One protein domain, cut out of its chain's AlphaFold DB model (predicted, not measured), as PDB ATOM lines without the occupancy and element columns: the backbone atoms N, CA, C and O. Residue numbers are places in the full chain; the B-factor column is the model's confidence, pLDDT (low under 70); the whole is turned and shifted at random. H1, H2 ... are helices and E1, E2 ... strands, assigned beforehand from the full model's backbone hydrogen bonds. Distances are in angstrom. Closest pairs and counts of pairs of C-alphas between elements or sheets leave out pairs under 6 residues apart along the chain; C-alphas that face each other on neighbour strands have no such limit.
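AT A GLANCE: This is residues 144 to 190 of the 190 residues of the protein "Enhanced serine sensitivity protein SseB" of Enterobacter cloacae (UniProt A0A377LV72). What shape does the backbone make? It is a loose, elongated frame: a two-stranded hairpin, E1 and E2, with one helix, H1, set off toward one end. Residues 144 to 145 pair with E1 as a short extra rung, and the residues after them lead to H1. What are its parts and size? The printed part has 47 residues, with H1, E1 and E2 in that order along the chain, a mixed class with under half of the residues in named elements; the sheet, E1 - E2, is antiparallel. It is loose, with a radius of gyration of the C-alphas of 12.2 A and spans of 37 by 20 by 11 A, only just elongated.

IN THESE COORDINATES: Where is the helix? H1 is residues 152 to 162, 15.3 A long, from C-alpha 152 at (34.589, -42.890, -52.522). Where are the strands? E1 is residues 172 to 177, 16.2 A long. E2 is residues 185 to 189, 13.0 A long, ending with C-alpha 189 at (42.741, -48.053, -38.398).

HOW THE PARTS SIT: How do E1 and E2 pair? They form a hairpin, antiparallel at 142 degrees, and the C-alphas of Ser 175 and Leu 186 face each other at 4.7 A. N 172 and O 189 are within hydrogen-bond range at 2.7 A, as are N 187 and O 174 at 2.8 A. What else pairs with E1? Residues 144 to 145 pair antiparallel with residues 175 to 176 of E1. How does H1 stand? H1 and E2 are apart. In H1 every O i to N i+4 pair is within hydrogen-bond range.

THE WHOLE: How far does it reach? The C-alphas of Lys 166 and Asp 181, the two farthest apart, are 37.9 A from each other. Is it whole? The printed part has no cut and ends at Asn 190, the chain's last residue; the links H1 to E1 and E1 to E2 are short. How confident is the model? The mean pLDDT of the printed part is 81.8, and no printed residue is under 70.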
ATOM      1  N   LEU A 144      54.079 -45.197 -44.151       82.00
ATOM      2  CA  LEU A 144      52.697 -44.726 -44.068       82.00
ATOM      3  C   LEU A 144      52.553 -43.403 -44.823       82.00
ATOM      4  O   LEU A 144      53.337 -42.477 -44.618       82.00
ATOM      5  N   SER A 145      51.561 -43.301 -45.702       83.12
ATOM      6  CA  SER A 145      51.289 -42.091 -46.488       83.12
ATOM      7  C   SER A 145      49.794 -41.790 -46.583       83.12
ATOM      8  O   SER A 145      48.948 -42.679 -46.466       83.12
ATOM      9  N   GLU A 146      49.456 -40.521 -46.812       82.50
ATOM     10  CA  GLU A 146      48.083 -40.107 -47.109       82.50
ATOM     11  C   GLU A 146      47.604 -40.723 -48.433       82.50
ATOM     12  O   GLU A 146      48.384 -40.912 -49.368       82.50
ATOM     13  N   VAL A 147      46.314 -41.051 -48.513       82.06
ATOM     14  CA  VAL A 147      45.699 -41.539 -49.751       82.06
ATOM     15  C   VAL A 147      45.256 -40.333 -50.574       82.06
ATOM     16  O   VAL A 147      44.280 -39.678 -50.222       82.06
ATOM     17  N   ALA A 148      45.972 -40.046 -51.664       76.19
ATOM     18  CA  ALA A 148      45.709 -38.877 -52.511       76.19
ATOM     19  C   ALA A 148      44.301 -38.887 -53.137       76.19
ATOM     20  O   ALA A 148      43.652 -37.848 -53.222       76.19
ATOM     21  N   GLU A 149      43.820 -40.065 -53.540       80.31
ATOM     22  CA  GLU A 149      42.486 -40.261 -54.112       80.31
ATOM     23  C   GLU A 149      41.807 -41.447 -53.421       80.31
ATOM     24  O   GLU A 149      41.952 -42.597 -53.850       80.31
ATOM     25  N   PRO A 150      41.114 -41.217 -52.296       78.31
ATOM     26  CA  PRO A 150      40.500 -42.307 -51.569       78.31
ATOM     27  C   PRO A 150      39.238 -42.795 -52.307       78.31
ATOM     28  O   PRO A 150      38.424 -41.982 -52.757       78.31
ATOM     29  N   PRO A 151      39.038 -44.120 -52.441       83.19
ATOM     30  CA  PRO A 151      37.924 -44.673 -53.203       83.19
ATOM     31  C   PRO A 151      36.583 -44.360 -52.527       83.19
ATOM     32  O   PRO A 151      36.224 -44.963 -51.515       83.19
ATOM     33  N   ALA A 152      35.820 -43.429 -53.110       84.69
ATOM     34  CA  ALA A 152      34.589 -42.890 -52.522       84.69
ATOM     35  C   ALA A 152      33.561 -43.976 -52.155       84.69
ATOM     36  O   ALA A 152      33.039 -43.980 -51.043       84.69
ATOM     37  N   GLN A 153      33.342 -44.955 -53.042       81.31
ATOM     38  CA  GLN A 153      32.410 -46.059 -52.786       81.31
ATOM     39  C   GLN A 153      32.817 -46.886 -51.557       81.31
ATOM     40  O   GLN A 153      31.973 -47.249 -50.743       81.31
ATOM     41  N   MET A 154      34.116 -47.152 -51.391       83.44
ATOM     42  CA  MET A 154      34.630 -47.892 -50.239       83.44
ATOM     43  C   MET A 154      34.437 -47.095 -48.944       83.44
ATOM     44  O   MET A 154      34.016 -47.666 -47.939       83.44
ATOM     45  N   ILE A 155      34.696 -45.783 -48.971       87.44
ATOM     46  CA  ILE A 155      34.474 -44.904 -47.814       87.44
ATOM     47  C   ILE A 155      33.000 -44.926 -47.395       87.44
ATOM     48  O   ILE A 155      32.713 -45.059 -46.203       87.44
ATOM     49  N   ASP A 156      32.068 -44.840 -48.343       85.62
ATOM     50  CA  ASP A 156      30.632 -44.842 -48.053       85.62
ATOM     51  C   ASP A 156      30.164 -46.181 -47.459       85.62
ATOM     52  O   ASP A 156      29.443 -46.204 -46.450       85.62
ATOM     53  N   SER A 157      30.624 -47.304 -48.022       84.94
ATOM     54  CA  SER A 157      30.333 -48.641 -47.495       84.94
ATOM     55  C   SER A 157      30.892 -48.833 -46.081       84.94
ATOM     56  O   SER A 157      30.162 -49.267 -45.188       84.94
ATOM     57  N   LEU A 158      32.153 -48.455 -45.837       86.56
ATOM     58  CA  LEU A 158      32.781 -48.552 -44.513       86.56
ATOM     59  C   LEU A 158      32.116 -47.625 -43.495       86.56
ATOM     60  O   LEU A 158      31.905 -48.015 -42.351       86.56
ATOM     61  N   THR A 159      31.718 -46.423 -43.908       85.06
ATOM     62  CA  THR A 159      30.981 -45.484 -43.053       85.06
ATOM     63  C   THR A 159      29.638 -46.070 -42.628       85.06
ATOM     64  O   THR A 159      29.238 -45.948 -41.468       85.06
ATOM     65  N   THR A 160      28.935 -46.726 -43.551       85.44
ATOM     66  CA  THR A 160      27.666 -47.401 -43.260       85.44
ATOM     67  C   THR A 160      27.876 -48.582 -42.314       85.44
ATOM     68  O   THR A 160      27.157 -48.700 -41.322       85.44
ATOM     69  N   LEU A 161      28.912 -49.390 -42.553       82.88
ATOM     70  CA  LEU A 161      29.278 -50.511 -41.691       82.88
ATOM     71  C   LEU A 161      29.647 -50.049 -40.274       82.88
ATOM     72  O   LEU A 161      29.093 -50.552 -39.297       82.88
ATOM     73  N   PHE A 162      30.526 -49.054 -40.131       85.75
ATOM     74  CA  PHE A 162      31.015 -48.589 -38.829       85.75
ATOM     75  C   PHE A 162      29.937 -47.939 -37.963       85.75
ATOM     76  O   PHE A 162      30.019 -48.031 -36.742       85.75
ATOM     77  N   LYS A 163      28.860 -47.396 -38.547       85.31
ATOM     78  CA  LYS A 163      27.679 -46.963 -37.774       85.31
ATOM     79  C   LYS A 163      27.025 -48.106 -36.990       85.31
ATOM     80  O   LYS A 163      26.385 -47.849 -35.973       85.31
ATOM     81  N   THR A 164      27.175 -49.352 -37.444       83.19
ATOM     82  CA  THR A 164      26.641 -50.538 -36.755       83.19
ATOM     83  C   THR A 164      27.584 -51.068 -35.666       83.19
ATOM     84  O   THR A 164      27.142 -51.779 -34.760       83.19
ATOM     85  N   LEU A 165      28.868 -50.678 -35.688       82.44
ATOM     86  CA  LEU A 165      29.902 -51.146 -34.762       82.44
ATOM     87  C   LEU A 165      30.133 -50.138 -33.627       82.44
ATOM     88  O   LEU A 165      30.939 -49.219 -33.731       82.44
ATOM     89  N   LYS A 166      29.484 -50.371 -32.479       81.31
ATOM     90  CA  LYS A 166      29.587 -49.526 -31.268       81.31
ATOM     91  C   LYS A 166      31.008 -49.138 -30.797       81.31
ATOM     92  O   LYS A 166      31.124 -48.037 -30.257       81.31
ATOM     93  N   PRO A 167      32.061 -49.976 -30.902       86.25
ATOM     94  CA  PRO A 167      33.390 -49.582 -30.427       86.25
ATOM     95  C   PRO A 167      34.096 -48.559 -31.329       86.25
ATOM     96  O   PRO A 167      34.964 -47.839 -30.841       86.25
ATOM     97  N   VAL A 168      33.715 -48.445 -32.605       82.88
ATOM     98  CA  VAL A 168      34.395 -47.559 -33.557       82.88
ATOM     99  C   VAL A 168      33.946 -46.117 -33.336       82.88
ATOM    100  O   VAL A 168      32.789 -45.766 -33.560       82.88
ATOM    101  N   ARG A 169      34.868 -45.250 -32.899       81.75
ATOM    102  CA  ARG A 169      34.595 -43.807 -32.729       81.75
ATOM    103  C   ARG A 169      35.105 -42.970 -33.891       81.75
ATOM    104  O   ARG A 169      34.520 -41.931 -34.191       81.75
ATOM    105  N   ARG A 170      36.219 -43.380 -34.489       83.56
ATOM    106  CA  ARG A 170      36.876 -42.728 -35.623       83.56
ATOM    107  C   ARG A 170      37.605 -43.806 -36.401       83.56
ATOM    108  O   ARG A 170      38.241 -44.633 -35.775       83.56
ATOM    109  N   ALA A 171      37.536 -43.761 -37.722       85.25
ATOM    110  CA  ALA A 171      38.361 -44.596 -38.577       85.25
ATOM    111  C   ALA A 171      39.247 -43.706 -39.451       85.25
ATOM    112  O   ALA A 171      38.831 -42.619 -39.858       85.25
ATOM    113  N   PHE A 172      40.459 -44.168 -39.717       84.06
ATOM    114  CA  PHE A 172      41.475 -43.503 -40.513       84.06
ATOM    115  C   PHE A 172      41.856 -44.416 -41.669       84.06
ATOM    116  O   PHE A 172      42.039 -45.618 -41.476       84.06
ATOM    117  N   LEU A 173      41.972 -43.833 -42.857       85.75
ATOM    118  CA  LEU A 173      42.443 -44.509 -44.056       85.75
ATOM    119  C   LEU A 173      43.819 -43.947 -44.407       85.75
ATOM    120  O   LEU A 173      43.969 -42.736 -44.574       85.75
ATOM    121  N   CYS A 174      44.811 -44.816 -44.530       85.38
ATOM    122  CA  CYS A 174      46.136 -44.463 -45.027       85.38
ATOM    123  C   CYS A 174      46.616 -45.506 -46.033       85.38
ATOM    124  O   CYS A 174      46.058 -46.595 -46.140       85.38
ATOM    125  N   SER A 175      47.655 -45.166 -46.782       84.69
ATOM    126  CA  SER A 175      48.392 -46.128 -47.592       84.69
ATOM    127  C   SER A 175      49.605 -46.636 -46.824       84.69
ATOM    128  O   SER A 175      50.240 -45.867 -46.099       84.69
ATOM    129  N   ILE A 176      49.910 -47.921 -46.981       86.19
ATOM    130  CA  ILE A 176      51.085 -48.576 -46.417       86.19
ATOM    131  C   ILE A 176      51.926 -49.205 -47.529       86.19
ATOM    132  O   ILE A 176      51.381 -49.728 -48.504       86.19
ATOM    133  N   LYS A 177      53.251 -49.129 -47.389       83.50
ATOM    134  CA  LYS A 177      54.222 -49.879 -48.192       83.50
ATOM    135  C   LYS A 177      55.292 -50.490 -47.294       83.50
ATOM    136  O   LYS A 177      55.718 -49.838 -46.338       83.50
ATOM    137  N   GLU A 178      55.772 -51.671 -47.653       78.69
ATOM    138  CA  GLU A 178      56.949 -52.283 -47.027       78.69
ATOM    139  C   GLU A 178      58.232 -51.806 -47.715       78.69
ATOM    140  O   GLU A 178      59.229 -51.519 -47.052       78.69
ATOM    141  N   GLN A 179      58.189 -51.599 -49.037       75.00
ATOM    142  CA  GLN A 179      59.295 -51.027 -49.811       75.00
ATOM    143  C   GLN A 179      58.853 -49.822 -50.656       75.00
ATOM    144  O   GLN A 179      57.706 -49.710 -51.086       75.00
ATOM    145  N   ALA A 180      59.770 -48.888 -50.928       72.19
ATOM    146  CA  ALA A 180      59.449 -47.653 -51.657       72.19
ATOM    147  C   ALA A 180      58.863 -47.907 -53.064       72.19
ATOM    148  O   ALA A 180      57.956 -47.180 -53.496       72.19
ATOM    149  N   ASP A 181      59.345 -48.962 -53.726       76.25
ATOM    150  CA  ASP A 181      58.999 -49.337 -55.100       76.25
ATOM    151  C   ASP A 181      57.731 -50.203 -55.209       76.25
ATOM    152  O   ASP A 181      57.270 -50.492 -56.314       76.25
ATOM    153  N   GLU A 182      57.118 -50.588 -54.087       76.94
ATOM    154  CA  GLU A 182      55.898 -51.396 -54.091       76.94
ATOM    155  C   GLU A 182      54.628 -50.570 -54.295       76.94
ATOM    156  O   GLU A 182      54.567 -49.352 -54.050       76.94
ATOM    157  N   GLN A 183      53.577 -51.259 -54.752       72.81
ATOM    158  CA  GLN A 183      52.250 -50.671 -54.815       72.81
ATOM    159  C   GLN A 183      51.692 -50.486 -53.399       72.81
ATOM    160  O   GLN A 183      51.727 -51.421 -52.602       72.81
ATOM    161  N   PRO A 184      51.171 -49.293 -53.075       77.31
ATOM    162  CA  PRO A 184      50.594 -49.036 -51.767       77.31
ATOM    163  C   PRO A 184      49.335 -49.873 -51.543       77.31
ATOM    164  O   PRO A 184      48.429 -49.882 -52.379       77.31
ATOM    165  N   VAL A 185      49.249 -50.497 -50.373       81.25
ATOM    166  CA  VAL A 185      48.032 -51.152 -49.885       81.25
ATOM    167  C   VAL A 185      47.274 -50.175 -48.988       81.25
ATOM    168  O   VAL A 185      47.872 -49.320 -48.335       81.25
ATOM    169  N   LEU A 186      45.943 -50.253 -48.969       82.38
ATOM    170  CA  LEU A 186      45.127 -49.436 -48.072       82.38
ATOM    171  C   LEU A 186      45.072 -50.064 -46.678       82.38
ATOM    172  O   LEU A 186      44.704 -51.226 -46.528       82.38
ATOM    173  N   LEU A 187      45.380 -49.265 -45.662       81.31
ATOM    174  CA  LEU A 187      45.279 -49.622 -44.255       81.31
ATOM    175  C   LEU A 187      44.155 -48.818 -43.599       81.31
ATOM    176  O   LEU A 187      44.079 -47.594 -43.744       81.31
ATOM    177  N   ILE A 188      43.286 -49.518 -42.869       82.00
ATOM    178  CA  ILE A 188      42.196 -48.925 -42.091       82.00
ATOM    179  C   ILE A 188      42.503 -49.129 -40.608       82.00
ATOM    180  O   ILE A 188      42.574 -50.264 -40.145       82.00
ATOM    181  N   GLY A 189      42.656 -48.035 -39.864       76.31
ATOM    182  CA  GLY A 189      42.741 -48.053 -38.398       76.31
ATOM    183  C   GLY A 189      41.477 -47.459 -37.784       76.31
ATOM    184  O   GLY A 189      41.016 -46.427 -38.266       76.31
ATOM    185  N   ASN A 190      40.893 -48.080 -36.758       70.25
ATOM    186  CA  ASN A 190      39.629 -47.653 -36.137       70.25
ATOM    187  C   ASN A 190      39.656 -47.596 -34.602       70.25
ATOM    188  O   ASN A 190      40.661 -48.035 -34.002       70.25
TER     189      ASN A 190